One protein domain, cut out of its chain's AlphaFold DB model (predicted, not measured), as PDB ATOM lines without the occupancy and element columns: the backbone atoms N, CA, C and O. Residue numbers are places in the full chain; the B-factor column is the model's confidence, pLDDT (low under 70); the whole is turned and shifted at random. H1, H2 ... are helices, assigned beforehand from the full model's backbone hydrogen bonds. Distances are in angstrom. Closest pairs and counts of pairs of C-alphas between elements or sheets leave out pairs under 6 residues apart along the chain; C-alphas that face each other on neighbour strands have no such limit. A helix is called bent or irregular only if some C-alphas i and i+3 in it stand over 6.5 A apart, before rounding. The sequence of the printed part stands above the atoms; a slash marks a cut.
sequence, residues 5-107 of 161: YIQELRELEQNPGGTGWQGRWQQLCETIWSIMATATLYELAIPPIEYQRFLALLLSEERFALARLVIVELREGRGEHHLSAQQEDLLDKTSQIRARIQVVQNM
ATOM      1  N   TYR A   5      35.738 131.834 188.481       87.75
ATOM      2  CA  TYR A   5      36.553 131.387 187.346       87.75
ATOM      3  C   TYR A   5      36.711 129.857 187.261       87.75
ATOM      4  O   TYR A   5      36.968 129.334 186.185       87.75
ATOM      5  N   ILE A   6      36.571 129.118 188.370       89.50
ATOM      6  CA  ILE A   6      36.731 127.653 188.385       89.50
ATOM      7  C   ILE A   6      35.545 126.981 187.695       89.50
ATOM      8  O   ILE A   6      35.718 125.996 186.975       89.50
ATOM      9  N   GLN A   7      34.338 127.503 187.928       90.12
ATOM     10  CA  GLN A   7      33.139 127.029 187.249       90.12
ATOM     11  C   GLN A   7      33.202 127.385 185.762       90.12
ATOM     12  O   GLN A   7      33.015 126.510 184.925       90.12
ATOM     13  N   GLU A   8      33.568 128.627 185.449       90.50
ATOM     14  CA  GLU A   8      33.726 129.097 184.072       90.50
ATOM     15  C   GLU A   8      34.739 128.248 183.284       90.50
ATOM     16  O   GLU A   8      34.456 127.793 182.178       90.50
ATOM     17  N   LEU A   9      35.891 127.939 183.892       92.62
ATOM     18  CA  LEU A   9      36.905 127.064 183.305       92.62
ATOM     19  C   LEU A   9      36.338 125.670 182.986       92.62
ATOM     20  O   LEU A   9      36.572 125.150 181.900       92.62
ATOM     21  N   ARG A  10      35.558 125.072 183.898       91.75
ATOM     22  CA  ARG A  10      34.896 123.774 183.660       91.75
ATOM     23  C   ARG A  10      33.889 123.838 182.517       91.75
ATOM     24  O   ARG A  10      33.837 122.916 181.710       91.75
ATOM     25  N   GLU A  11      33.090 124.895 182.447       89.94
ATOM     26  CA  GLU A  11      32.074 125.044 181.403       89.94
ATOM     27  C   GLU A  11      32.705 125.207 180.014       89.94
ATOM     28  O   GLU A  11      32.258 124.571 179.057       89.94
ATOM     29  N   LEU A  12      33.782 125.994 179.905       89.50
ATOM     30  CA  LEU A  12      34.510 126.176 178.647       89.50
ATOM     31  C   LEU A  12      35.280 124.924 178.212       89.50
ATOM     32  O   LEU A  12      35.453 124.718 177.009       89.50
ATOM     33  N   GLU A  13      35.715 124.091 179.160       89.56
ATOM     34  CA  GLU A  13      36.280 122.766 178.878       89.56
ATOM     35  C   GLU A  13      35.242 121.799 178.311       89.56
ATOM     36  O   GLU A  13      35.541 121.071 177.367       89.56
ATOM     37  N   GLN A  14      34.042 121.776 178.893       89.69
ATOM     38  CA  GLN A  14      32.993 120.821 178.531       89.69
ATOM     39  C   GLN A  14      32.291 121.174 177.219       89.69
ATOM     40  O   GLN A  14      31.847 120.272 176.515       89.69
ATOM     41  N   ASN A  15      32.211 122.463 176.875       86.69
ATOM     42  CA  ASN A  15      31.493 122.946 175.695       86.69
ATOM     43  C   ASN A  15      32.379 123.814 174.784       86.69
ATOM     44  O   ASN A  15      32.105 125.009 174.624       86.69
ATOM     45  N   PRO A  16      33.444 123.258 174.172       83.62
ATOM     46  CA  PRO A  16      34.269 124.006 173.231       83.62
ATOM     47  C   PRO A  16      33.448 124.451 172.013       83.62
ATOM     48  O   PRO A  16      32.730 123.653 171.415       83.62
ATOM     49  N   GLY A  17      33.551 125.729 171.639       78.88
ATOM     50  CA  GLY A  17      32.908 126.263 170.430       78.88
ATOM     51  C   GLY A  17      31.407 126.564 170.550       78.88
ATOM     52  O   GLY A  17      30.766 126.851 169.543       78.88
ATOM     53  N   GLY A  18      30.838 126.533 171.761       85.25
ATOM     54  CA  GLY A  18      29.467 126.995 172.000       85.25
ATOM     55  C   GLY A  18      29.260 128.488 171.691       85.25
ATOM     56  O   GLY A  18      30.210 129.259 171.530       85.25
ATOM     57  N   THR A  19      28.004 128.937 171.638       86.38
ATOM     58  CA  THR A  19      27.674 130.353 171.398       86.38
ATOM     59  C   THR A  19      28.356 131.259 172.427       86.38
ATOM     60  O   THR A  19      28.208 131.067 173.631       86.38
ATOM     61  N   GLY A  20      29.116 132.251 171.953       87.50
ATOM     62  CA  GLY A  20      29.845 133.186 172.818       87.50
ATOM     63  C   GLY A  20      31.097 132.608 173.493       87.50
ATOM     64  O   GLY A  20      31.709 133.299 174.305       87.50
ATOM     65  N   TRP A  21      31.511 131.381 173.152       91.88
ATOM     66  CA  TRP A  21      32.663 130.709 173.767       91.88
ATOM     67  C   TRP A  21      33.950 131.541 173.685       91.88
ATOM     68  O   TRP A  21      34.665 131.651 174.674       91.88
ATOM     69  N   GLN A  22      34.217 132.184 172.544       92.06
ATOM     70  CA  GLN A  22      35.426 132.993 172.345       92.06
ATOM     71  C   GLN A  22      35.497 134.189 173.307       92.06
ATOM     72  O   GLN A  22      36.531 134.407 173.931       92.06
ATOM     73  N   GLY A  23      34.391 134.923 173.466       92.31
ATOM     74  CA  GLY A  23      34.329 136.071 174.375       92.31
ATOM     75  C   GLY A  23      34.456 135.651 175.839       92.31
ATOM     76  O   GLY A  23      35.205 136.260 176.596       92.31
ATOM     77  N   ARG A  24      33.800 134.549 176.220       94.12
ATOM     78  CA  ARG A  24      33.932 133.953 177.559       94.12
ATOM     79  C   ARG A  24      35.364 133.492 177.843       94.12
ATOM     80  O   ARG A  24      35.898 133.755 178.916       94.12
ATOM     81  N   TRP A  25      36.014 132.858 176.867       94.94
ATOM     82  CA  TRP A  25      37.412 132.444 176.963       94.94
ATOM     83  C   TRP A  25      38.359 133.633 177.157       94.94
ATOM     84  O   TRP A  25      39.229 133.585 178.024       94.94
ATOM     85  N   GLN A  26      38.164 134.716 176.403       94.69
ATOM     86  CA  GLN A  26      38.934 135.953 176.560       94.69
ATOM     87  C   GLN A  26      38.755 136.565 177.955       94.69
ATOM     88  O   GLN A  26      39.744 136.807 178.643       94.69
ATOM     89  N   GLN A  27      37.511 136.712 178.416       94.75
ATOM     90  CA  GLN A  27      37.211 137.231 179.756       94.75
ATOM     91  C   GLN A  27      37.821 136.365 180.865       94.75
ATOM     92  O   GLN A  27      38.353 136.878 181.854       94.75
ATOM     93  N   LEU A  28      37.778 135.038 180.703       94.81
ATOM     94  CA  LEU A  28      38.408 134.112 181.638       94.81
ATOM     95  C   LEU A  28      39.931 134.300 181.667       94.81
ATOM     96  O   LEU A  28      40.513 134.318 182.753       94.81
ATOM     97  N   CYS A  29      40.567 134.477 180.506       95.88
ATOM     98  CA  CYS A  29      42.003 134.739 180.408       95.88
ATOM     99  C   CYS A  29      42.394 136.031 181.140       95.88
ATOM    100  O   CYS A  29      43.308 135.997 181.961       95.88
ATOM    101  N   GLU A  30      41.676 137.137 180.917       94.62
ATOM    102  CA  GLU A  30      41.909 138.415 181.616       94.62
ATOM    103  C   GLU A  30      41.748 138.276 183.133       94.62
ATOM    104  O   GLU A  30      42.564 138.775 183.915       94.62
ATOM    105  N   THR A  31      40.707 137.554 183.553       93.56
ATOM    106  CA  THR A  31      40.406 137.321 184.968       93.56
ATOM    107  C   THR A  31      41.519 136.523 185.639       93.56
ATOM    108  O   THR A  31      42.040 136.936 186.674       93.56
ATOM    109  N   ILE A  32      41.918 135.390 185.053       93.12
ATOM    110  CA  ILE A  32      42.989 134.539 185.584       93.12
ATOM    111  C   ILE A  32      44.316 135.306 185.591       93.12
ATOM    112  O   ILE A  32      45.018 135.270 186.601       93.12
ATOM    113  N   TRP A  33      44.641 136.045 184.525       93.25
ATOM    114  CA  TRP A  33      45.851 136.873 184.458       93.25
ATOM    115  C   TRP A  33      45.909 137.899 185.594       93.25
ATOM    116  O   TRP A  33      46.901 137.968 186.320       93.25
ATOM    117  N   SER A  34      44.807 138.615 185.822       90.62
ATOM    118  CA  SER A  34      44.685 139.603 186.901       90.62
ATOM    119  C   SER A  34      44.801 138.966 188.291       90.62
ATOM    120  O   SER A  34      45.470 139.502 189.177       90.62
ATOM    121  N   ILE A  35      44.205 137.785 188.494       90.31
ATOM    122  CA  ILE A  35      44.331 137.042 189.756       90.31
ATOM    123  C   ILE A  35      45.793 136.660 190.001       90.31
ATOM    124  O   ILE A  35      46.297 136.888 191.100       90.31
ATOM    125  N   MET A  36      46.496 136.138 188.991       90.06
ATOM    126  CA  MET A  36      47.915 135.796 189.128       90.06
ATOM    127  C   MET A  36      48.774 137.024 189.452       90.06
ATOM    128  O   MET A  36      49.709 136.891 190.237       90.06
ATOM    129  N   ALA A  37      48.455 138.204 188.909       87.31
ATOM    130  CA  ALA A  37      49.168 139.444 189.221       87.31
ATOM    131  C   ALA A  37      48.999 139.867 190.695       87.31
ATOM    132  O   ALA A  37      49.950 140.306 191.334       87.31
ATOM    133  N   THR A  38      47.798 139.696 191.257       81.81
ATOM    134  CA  THR A  38      47.485 140.070 192.656       81.81
ATOM    135  C   THR A  38      47.905 139.028 193.700       81.81
ATOM    136  O   THR A  38      47.964 139.330 194.895       81.81
ATOM    137  N   ALA A  39      48.221 137.801 193.274       67.88
ATOM    138  CA  ALA A  39      48.531 136.675 194.155       67.88
ATOM    139  C   ALA A  39      49.787 136.876 195.023       67.88
ATOM    140  O   ALA A  39      49.880 136.281 196.096       67.88
ATOM    141  N   THR A  40      50.722 137.730 194.600       60.72
ATOM    142  CA  THR A  40      51.947 138.074 195.347       60.72
ATOM    143  C   THR A  40      51.678 138.812 196.656       60.72
ATOM    144  O   THR A  40      52.535 138.797 197.535       60.72
ATOM    145  N   LEU A  41      50.505 139.431 196.813       58.03
ATOM    146  CA  LEU A  41      50.198 140.299 197.953       58.03
ATOM    147  C   LEU A  41      49.309 139.643 199.023       58.03
ATOM    148  O   LEU A  41      49.300 140.113 200.158       58.03
ATOM    149  N   TYR A  42      48.563 138.578 198.695       54.88
ATOM    150  CA  TYR A  42      47.442 138.118 199.537       54.88
ATOM    151  C   TYR A  42      47.251 136.591 199.637       54.88
ATOM    152  O   TYR A  42      46.161 136.151 199.991       54.88
ATOM    153  N   GLU A  43      48.243 135.762 199.282       57.94
ATOM    154  CA  GLU A  43      48.111 134.281 199.259       57.94
ATOM    155  C   GLU A  43      46.935 133.767 198.391       57.94
ATOM    156  O   GLU A  43      46.504 132.616 198.473       57.94
ATOM    157  N   LEU A  44      46.421 134.608 197.487       66.69
ATOM    158  CA  LEU A  44      45.283 134.320 196.608       66.69
ATOM    159  C   LEU A  44      45.692 133.602 195.314       66.69
ATOM    160  O   LEU A  44      44.940 133.624 194.336       66.69
ATOM    161  N   ALA A  45      46.840 132.920 195.314       77.31
ATOM    162  CA  ALA A  45      47.340 132.176 194.164       77.31
ATOM    163  C   ALA A  45      46.267 131.258 193.572       77.31
ATOM    164  O   ALA A  45      45.377 130.746 194.268       77.31
ATOM    165  N   ILE A  46      46.323 131.083 192.255       87.56
ATOM    166  CA  ILE A  46      45.460 130.113 191.588       87.56
ATOM    167  C   ILE A  46      45.900 128.733 192.071       87.56
ATOM    168  O   ILE A  46      47.101 128.444 192.006       87.56
ATOM    169  N   PRO A  47      44.982 127.885 192.574       88.94
ATOM    170  CA  PRO A  47      45.392 126.593 193.080       88.94
ATOM    171  C   PRO A  47      45.999 125.742 191.947       88.94
ATOM    172  O   PRO A  47      45.605 125.887 190.783       88.94
ATOM    173  N   PRO A  48      46.977 124.868 192.253       89.00
ATOM    174  CA  PRO A  48      47.787 124.209 191.225       89.00
ATOM    175  C   PRO A  48      46.989 123.405 190.193       89.00
ATOM    176  O   PRO A  48      47.362 123.380 189.023       89.00
ATOM    177  N   ILE A  49      45.887 122.771 190.602       91.56
ATOM    178  CA  ILE A  49      45.054 121.938 189.720       91.56
ATOM    179  C   ILE A  49      44.378 122.807 188.653       91.56
ATOM    180  O   ILE A  49      44.416 122.498 187.465       91.56
ATOM    181  N   GLU A  50      43.777 123.917 189.066       91.69
ATOM    182  CA  GLU A  50      43.096 124.871 188.197       91.69
ATOM    183  C   GLU A  50      44.086 125.578 187.274       91.69
ATOM    184  O   GLU A  50      43.789 125.772 186.097       91.69
ATOM    185  N   TYR A  51      45.274 125.906 187.786       92.44
ATOM    186  CA  TYR A  51      46.353 126.476 186.987       92.44
ATOM    187  C   TYR A  51      46.805 125.517 185.879       92.44
ATOM    188  O   TYR A  51      46.856 125.902 184.713       92.44
ATOM    189  N   GLN A  52      47.063 124.247 186.211       93.38
ATOM    190  CA  GLN A  52      47.451 123.237 185.223       93.38
ATOM    191  C   GLN A  52      46.366 123.012 184.170       93.38
ATOM    192  O   GLN A  52      46.677 122.888 182.986       93.38
ATOM    193  N   ARG A  53      45.094 122.994 184.583       94.00
ATOM    194  CA  ARG A  53      43.962 122.883 183.657       94.00
ATOM    195  C   ARG A  53      43.898 124.068 182.709       94.00
ATOM    196  O   ARG A  53      43.872 123.863 181.502       94.00
ATOM    197  N   PHE A  54      43.942 125.289 183.236       95.25
ATOM    198  CA  PHE A  54      43.960 126.498 182.417       95.25
ATOM    199  C   PHE A  54      45.116 126.483 181.413       95.25
ATOM    200  O   PHE A  54      44.895 126.689 180.220       95.25
ATOM    201  N   LEU A  55      46.327 126.161 181.875       95.38
ATOM    202  CA  LEU A  55      47.501 126.065 181.019       95.38
ATOM    203  C   LEU A  55      47.316 125.027 179.906       95.38
ATOM    204  O   LEU A  55      47.632 125.308 178.753       95.38
ATOM    205  N   ALA A  56      46.783 123.845 180.221       94.19
ATOM    206  CA  ALA A  56      46.539 122.806 179.225       94.19
ATOM    207  C   ALA A  56      45.582 123.279 178.118       94.19
ATOM    208  O   ALA A  56      45.800 122.976 176.946       94.19
ATOM    209  N   LEU A  57      44.553 124.062 178.462       93.44
ATOM    210  CA  LEU A  57      43.673 124.668 177.459       93.44
ATOM    211  C   LEU A  57      44.396 125.751 176.661       93.44
ATOM    212  O   LEU A  57      44.221 125.823 175.447       93.44
ATOM    213  N   LEU A  58      45.202 126.573 177.328       94.69
ATOM    214  CA  LEU A  58      45.929 127.671 176.706       94.69
ATOM    215  C   LEU A  58      46.973 127.190 175.687       94.69
ATOM    216  O   LEU A  58      47.250 127.904 174.734       94.69
ATOM    217  N   LEU A  59      47.518 125.981 175.842       94.19
ATOM    218  CA  LEU A  59      48.495 125.399 174.911       94.19
ATOM    219  C   LEU A  59      47.898 124.943 173.563       94.19
ATOM    220  O   LEU A  59      48.638 124.508 172.683       94.19
ATOM    221  N   SER A  60      46.583 125.056 173.368       91.81
ATOM    222  CA  SER A  60      45.946 124.887 172.056       91.81
ATOM    223  C   SER A  60      46.120 126.144 171.198       91.81
ATOM    224  O   SER A  60      45.866 127.244 171.674       91.81
ATOM    225  N   GLU A  61      46.485 125.996 169.917       88.88
ATOM    226  CA  GLU A  61      46.710 127.119 168.985       88.88
ATOM    227  C   GLU A  61      45.562 128.111 168.909       88.88
ATOM    228  O   GLU A  61      45.775 129.308 169.084       88.88
ATOM    229  N   GLU A  62      44.346 127.622 168.691       89.50
ATOM    230  CA  GLU A  62      43.166 128.475 168.547       89.50
ATOM    231  C   GLU A  62      42.897 129.263 169.832       89.50
ATOM    232  O   GLU A  62      42.618 130.463 169.816       89.50
ATOM    233  N   ARG A  63      43.038 128.592 170.977       92.56
ATOM    234  CA  ARG A  63      42.789 129.188 172.292       92.56
ATOM    235  C   ARG A  63      43.877 130.181 172.667       92.56
ATOM    236  O   ARG A  63      43.570 131.248 173.198       92.56
ATOM    237  N   PHE A  64      45.125 129.863 172.342       93.81
ATOM    238  CA  PHE A  64      46.260 130.757 172.500       93.81
ATOM    239  C   PHE A  64      46.105 132.013 171.638       93.81
ATOM    240  O   PHE A  64      46.307 133.128 172.121       93.81
ATOM    241  N   ALA A  65      45.691 131.846 170.378       90.69
ATOM    242  CA  ALA A  65      45.459 132.943 169.445       90.69
ATOM    243  C   ALA A  65      44.378 133.912 169.941       90.69
ATOM    244  O   ALA A  65      44.510 135.116 169.739       90.69
ATOM    245  N   LEU A  66      43.351 133.414 170.637       92.38
ATOM    246  CA  LEU A  66      42.339 134.251 171.282       92.38
ATOM    247  C   LEU A  66      42.848 134.899 172.576       92.38
ATOM    248  O   LEU A  66      42.600 136.081 172.800       92.38
ATOM    249  N   ALA A  67      43.570 134.150 173.412       94.06
ATOM    250  CA  ALA A  67      44.079 134.636 174.694       94.06
ATOM    251  C   ALA A  67      45.082 135.787 174.525       94.06
ATOM    252  O   ALA A  67      45.030 136.774 175.255       94.06
ATOM    253  N   ARG A  68      45.952 135.721 173.510       92.19
ATOM    254  CA  ARG A  68      46.920 136.791 173.215       92.19
ATOM    255  C   ARG A  68      46.279 138.096 172.721       92.19
ATOM    256  O   ARG A  68      46.958 139.110 172.595       92.19
ATOM    257  N   LEU A  69      44.986 138.099 172.388       91.56
ATOM    258  CA  LEU A  69      44.284 139.345 172.061       91.56
ATOM    259  C   LEU A  69      44.085 140.208 173.311       91.56
ATOM    260  O   LEU A  69      44.131 141.431 173.203       91.56
ATOM    261  N   VAL A  70      43.943 139.566 174.472       94.12
ATOM    262  CA  VAL A  70      43.620 140.217 175.747       94.12
ATOM    263  C   VAL A  70      44.763 140.197 176.767       94.12
ATOM    264  O   VAL A  70      44.820 141.069 177.624       94.12
ATOM    265  N   ILE A  71      45.717 139.266 176.652       92.69
ATOM    266  CA  ILE A  71      46.952 139.264 177.453       92.69
ATOM    267  C   ILE A  71      48.113 139.726 176.568       92.69
ATOM    268  O   ILE A  71      48.547 139.000 175.667       92.69
ATOM    269  N   VAL A  72      48.613 140.935 176.820       89.75
ATOM    270  CA  VAL A  72      49.648 141.591 176.001       89.75
ATOM    271  C   VAL A  72      50.972 140.829 176.064       89.75
ATOM    272  O   VAL A  72      51.635 140.636 175.046       89.75
ATOM    273  N   GLU A  73      51.311 140.301 177.233       92.19
ATOM    274  CA  GLU A  73      52.556 139.585 177.501       92.19
ATOM    275  C   GLU A  73      52.650 138.260 176.725       92.19
ATOM    276  O   GLU A  73      53.741 137.757 176.450       92.19
ATOM    277  N   LEU A  74      51.512 137.708 176.283       90.44
ATOM    278  CA  LEU A  74      51.491 136.563 175.368       90.44
ATOM    279  C   LEU A  74      51.868 136.934 173.926       90.44
ATOM    280  O   LEU A  74      52.201 136.036 173.151       90.44
ATOM    281  N   ARG A  75      51.812 138.218 173.549       85.38
ATOM    282  CA  ARG A  75      52.239 138.721 172.232       85.38
ATOM    283  C   ARG A  75      53.678 139.202 172.250       85.38
ATOM    284  O   ARG A  75      54.472 138.789 171.416       85.38
ATOM    285  N   GLU A  76      53.971 140.097 173.182       79.44
ATOM    286  CA  GLU A  76      55.187 140.915 173.174       79.44
ATOM    287  C   GLU A  76      56.275 140.338 174.090       79.44
ATOM    288  O   GLU A  76      57.426 140.761 174.041       79.44
ATOM    289  N   GLY A  77      55.935 139.310 174.876       74.38
ATOM    290  CA  GLY A  77      56.825 138.716 175.863       74.38
ATOM    291  C   GLY A  77      56.776 139.457 177.197       74.38
ATOM    292  O   GLY A  77      55.782 140.092 177.546       74.38
ATOM    293  N   ARG A  78      57.846 139.325 177.983       78.56
ATOM    294  CA  ARG A  78      57.954 139.965 179.297       78.56
ATOM    295  C   ARG A  78      58.107 141.476 179.083       78.56
ATOM    296  O   ARG A  78      59.140 141.914 178.585       78.56
ATOM    297  N   GLY A  79      57.064 142.246 179.396       67.38
ATOM    298  CA  GLY A  79      57.109 143.711 179.362       67.38
ATOM    299  C   GLY A  79      57.953 144.302 180.502       67.38
ATOM    300  O   GLY A  79      58.620 143.583 181.239       67.38
ATOM    301  N   GLU A  80      57.879 145.622 180.695       65.12
ATOM    302  CA  GLU A  80      58.578 146.333 181.788       65.12
ATOM    303  C   GLU A  80      57.939 146.115 183.178       65.12
ATOM    304  O   GLU A  80      58.449 146.577 184.201       65.12
ATOM    305  N   HIS A  81      56.798 145.427 183.236       69.56
ATOM    306  CA  HIS A  81      56.051 145.206 184.468       69.56
ATOM    307  C   HIS A  81      56.621 144.042 185.286       69.56
ATOM    308  O   HIS A  81      57.029 143.017 184.747       69.56
ATOM    309  N   HIS A  82      56.602 144.184 186.615       81.38
ATOM    310  CA  HIS A  82      56.938 143.084 187.516       81.38
ATOM    311  C   HIS A  82      55.847 142.014 187.446       81.38
ATOM    312  O   HIS A  82      54.725 142.231 187.907       81.38
ATOM    313  N   LEU A  83      56.193 140.865 186.873       87.88
ATOM    314  CA  LEU A  83      55.315 139.706 186.775       87.88
ATOM    315  C   LEU A  83      55.382 138.863 188.049       87.88
ATOM    316  O   LEU A  83      56.427 138.733 188.691       87.88
ATOM    317  N   SER A  84      54.254 138.264 188.422       89.19
ATOM    318  CA  SER A  84      54.234 137.274 189.492       89.19
ATOM    319  C   SER A  84      54.887 135.963 189.050       89.19
ATOM    320  O   SER A  84      54.958 135.651 187.862       89.19
ATOM    321  N   ALA A  85      55.295 135.131 190.013       89.00
ATOM    322  CA  ALA A  85      55.890 133.827 189.718       89.00
ATOM    323  C   ALA A  85      54.982 132.922 188.857       89.00
ATOM    324  O   ALA A  85      55.485 132.177 188.024       89.00
ATOM    325  N   GLN A  86      53.653 132.995 189.023       89.88
ATOM    326  CA  GLN A  86      52.712 132.228 188.192       89.88
ATOM    327  C   GLN A  86      52.581 132.804 186.774       89.88
ATOM    328  O   GLN A  86      52.416 132.040 185.828       89.88
ATOM    329  N   GLN A  87      52.675 134.128 186.608       92.19
ATOM    330  CA  GLN A  87      52.698 134.750 185.281       92.19
ATOM    331  C   GLN A  87      53.982 134.384 184.532       92.19
ATOM    332  O   GLN A  87      53.911 133.980 183.375       92.19
ATOM    333  N   GLU A  88      55.131 134.454 185.207       92.06
ATOM    334  CA  GLU A  88      56.426 134.049 184.649       92.06
ATOM    335  C   GLU A  88      56.426 132.573 184.230       92.06
ATOM    336  O   GLU A  88      56.756 132.254 183.088       92.06
ATOM    337  N   ASP A  89      55.957 131.673 185.101       92.75
ATOM    338  CA  ASP A  89      55.846 130.244 184.784       92.75
ATOM    339  C   ASP A  89      54.930 129.985 183.575       92.75
ATOM    340  O   ASP A  89      55.250 129.171 182.703       92.75
ATOM    341  N   LEU A  90      53.811 130.710 183.468       94.38
ATOM    342  CA  LEU A  90      52.906 130.589 182.330       94.38
ATOM    343  C   LEU A  90      53.569 131.069 181.037       94.38
ATOM    344  O   LEU A  90      53.439 130.416 179.994       94.38
ATOM    345  N   LEU A  91      54.292 132.190 181.088       93.94
ATOM    346  CA  LEU A  91      55.046 132.684 179.944       93.94
ATOM    347  C   LEU A  91      56.129 131.685 179.529       93.94
ATOM    348  O   LEU A  91      56.296 131.435 178.335       93.94
ATOM    349  N   ASP A  92      56.819 131.048 180.459       94.06
ATOM    350  CA  ASP A  92      57.848 130.068 180.113       94.06
ATOM    351  C   ASP A  92      57.248 128.828 179.449       94.06
ATOM    352  O   ASP A  92      57.717 128.386 178.393       94.06
ATOM    353  N   LYS A  93      56.133 128.320 179.980       94.38
ATOM    354  CA  LYS A  93      55.445 127.144 179.426       94.38
ATOM    355  C   LYS A  93      54.771 127.405 178.080       94.38
ATOM    356  O   LYS A  93      54.574 126.469 177.311       94.38
ATOM    357  N   THR A  94      54.464 128.659 177.758       94.19
ATOM    358  CA  THR A  94      53.885 129.061 176.463       94.19
ATOM    359  C   THR A  94      54.925 129.577 175.457       94.19
ATOM    360  O   THR A  94      54.572 130.018 174.364       94.19
ATOM    361  N   SER A  95      56.220 129.493 175.771       91.88
ATOM    362  CA  SER A  95      57.311 129.970 174.904       91.88
ATOM    363  C   SER A  95      57.317 129.338 173.508       91.88
ATOM    364  O   SER A  95      57.441 130.052 172.516       91.88
ATOM    365  N   GLN A  96      57.121 128.020 173.412       90.25
ATOM    366  CA  GLN A  96      57.143 127.302 172.133       90.25
ATOM    367  C   GLN A  96      56.014 127.742 171.197       90.25
ATOM    368  O   GLN A  96      56.243 127.984 170.012       90.25
ATOM    369  N   ILE A  97      54.794 127.881 171.726       91.00
ATOM    370  CA  ILE A  97      53.642 128.288 170.917       91.00
ATOM    371  C   ILE A  97      53.748 129.755 170.492       91.00
ATOM    372  O   ILE A  97      53.439 130.066 169.343       91.00
ATOM    373  N   ARG A  98      54.287 130.632 171.356       90.31
ATOM    374  CA  ARG A  98      54.631 132.010 170.979       90.31
ATOM    375  C   ARG A  98      55.645 132.050 169.844       90.31
ATOM    376  O   ARG A  98      55.386 132.710 168.843       90.31
ATOM    377  N   ALA A  99      56.751 131.317 169.978       85.94
ATOM    378  CA  ALA A  99      57.811 131.282 168.973       85.94
ATOM    379  C   ALA A  99      57.274 130.823 167.614       85.94
ATOM    380  O   ALA A  99      57.510 131.475 166.602       85.94
ATOM    381  N   ARG A 100      56.476 129.749 167.588       85.19
ATOM    382  CA  ARG A 100      55.871 129.255 166.347       85.19
ATOM    383  C   ARG A 100      54.935 130.274 165.700       85.19
ATOM    384  O   ARG A 100      54.992 130.461 164.490       85.19
ATOM    385  N   ILE A 101      54.088 130.942 166.481       83.31
ATOM    386  CA  ILE A 101      53.186 131.964 165.937       83.31
ATOM    387  C   ILE A 101      53.984 133.164 165.414       83.31
ATOM    388  O   ILE A 101      53.667 133.681 164.349       83.31
ATOM    389  N   GLN A 102      55.037 133.578 166.117       80.06
ATOM    390  CA  GLN A 102      55.899 134.675 165.687       80.06
ATOM    391  C   GLN A 102      56.627 134.354 164.374       80.06
ATOM    392  O   GLN A 102      56.723 135.226 163.517       80.06
ATOM    393  N   VAL A 103      57.064 133.104 164.171       78.62
ATOM    394  CA  VAL A 103      57.617 132.642 162.885       78.62
ATOM    395  C   VAL A 103      56.593 132.830 161.767       78.62
ATOM    396  O   VAL A 103      56.908 133.465 160.770       78.62
ATOM    397  N   VAL A 104      55.355 132.362 161.956       75.00
ATOM    398  CA  VAL A 104      54.288 132.503 160.947       75.00
ATOM    399  C   VAL A 104      53.953 133.972 160.667       75.00
ATOM    400  O   VAL A 104      53.700 134.336 159.528       75.00
ATOM    401  N   GLN A 105      53.967 134.834 161.686       70.62
ATOM    402  CA  GLN A 105      53.708 136.268 161.512       70.62
ATOM    403  C   GLN A 105      54.843 137.015 160.807       70.62
ATOM    404  O   GLN A 105      54.591 138.059 160.211       70.62
ATOM    405  N   ASN A 106      56.068 136.498 160.893       73.50
ATOM    406  CA  ASN A 106      57.251 137.089 160.278       73.50
ATOM    407  C   ASN A 106      57.561 136.513 158.892       73.50
ATOM    408  O   ASN A 106      58.473 137.022 158.248       73.50
ATOM    409  N   MET A 107      56.826 135.489 158.445       71.88
ATOM    410  CA  MET A 107      56.942 134.971 157.085       71.88
ATOM    411  C   MET A 107      56.579 136.071 156.086       71.88
ATOM    412  O   MET A 107      55.480 136.632 156.119       71.88
TER     413      MET A 107
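Overview. This is residues 5 to 107 of the 161 residues of an uncharacterized protein of Ramularia collo-cygni (UniProt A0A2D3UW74). The longest helix, H2, runs along one side of a flat helical body; H1, H3 and H6 make a loose, curved row over it, H1 folding back on it as a hairpin. H4 crosses the first half of H2, with short H5 at its corner, and H7 extends H6's end of the body, touching no helix. The printed part has 103 residues, with seven named helices in the order H1 to H7 and no named strand: all helix. It is compact, with a radius of gyration of the C-alphas of 13.5 A and spans of 43 by 36 by 19 A.

Along the chain. H2, residues 21 to 42, is 30.6 A long, from C-alpha 21 at (32.663, 130.709, 173.767); it has a kink of 27 degrees near residue 36 and is only just irregular, C-alphas 37 and 40 being 6.9 A apart. H1 is residues 5 to 14, H3 48 to 58, H4 61 to 70, H5 73 to 76 and H6 85 to 93. H7, residues 95 to 106, is 16.3 A long and ends at (57.251, 137.089, 160.278).

Arrangement. H2 touches H4 with residues 22 to 30 alone, at a steep tilt of 62 degrees, Gln 26 and Ala 67 having the closest C-alphas, 5.6 A. H2 touches H6 with residues 33 to 37 alone, Met 36 and Gln 86 closest at 6.1 A between C-alphas. H1 and H2 form a hairpin at a shallow tilt of 34 degrees, only just short of steep. H4 and H7 are close but not clearly touching. Every O i to N i+4 pair is within hydrogen-bond range in H1, H3, H6 and H7; 15 of 18 are in H2 and 4 of 6 in H4, and H5 is too short for one.

Size, cuts and confidence. The C-alphas farthest apart, Tyr 42 and Met 107, are 43.6 A apart. The printed part has no cut and no long link. Residues 39 to 44 and 79 to 81 have pLDDT under 70.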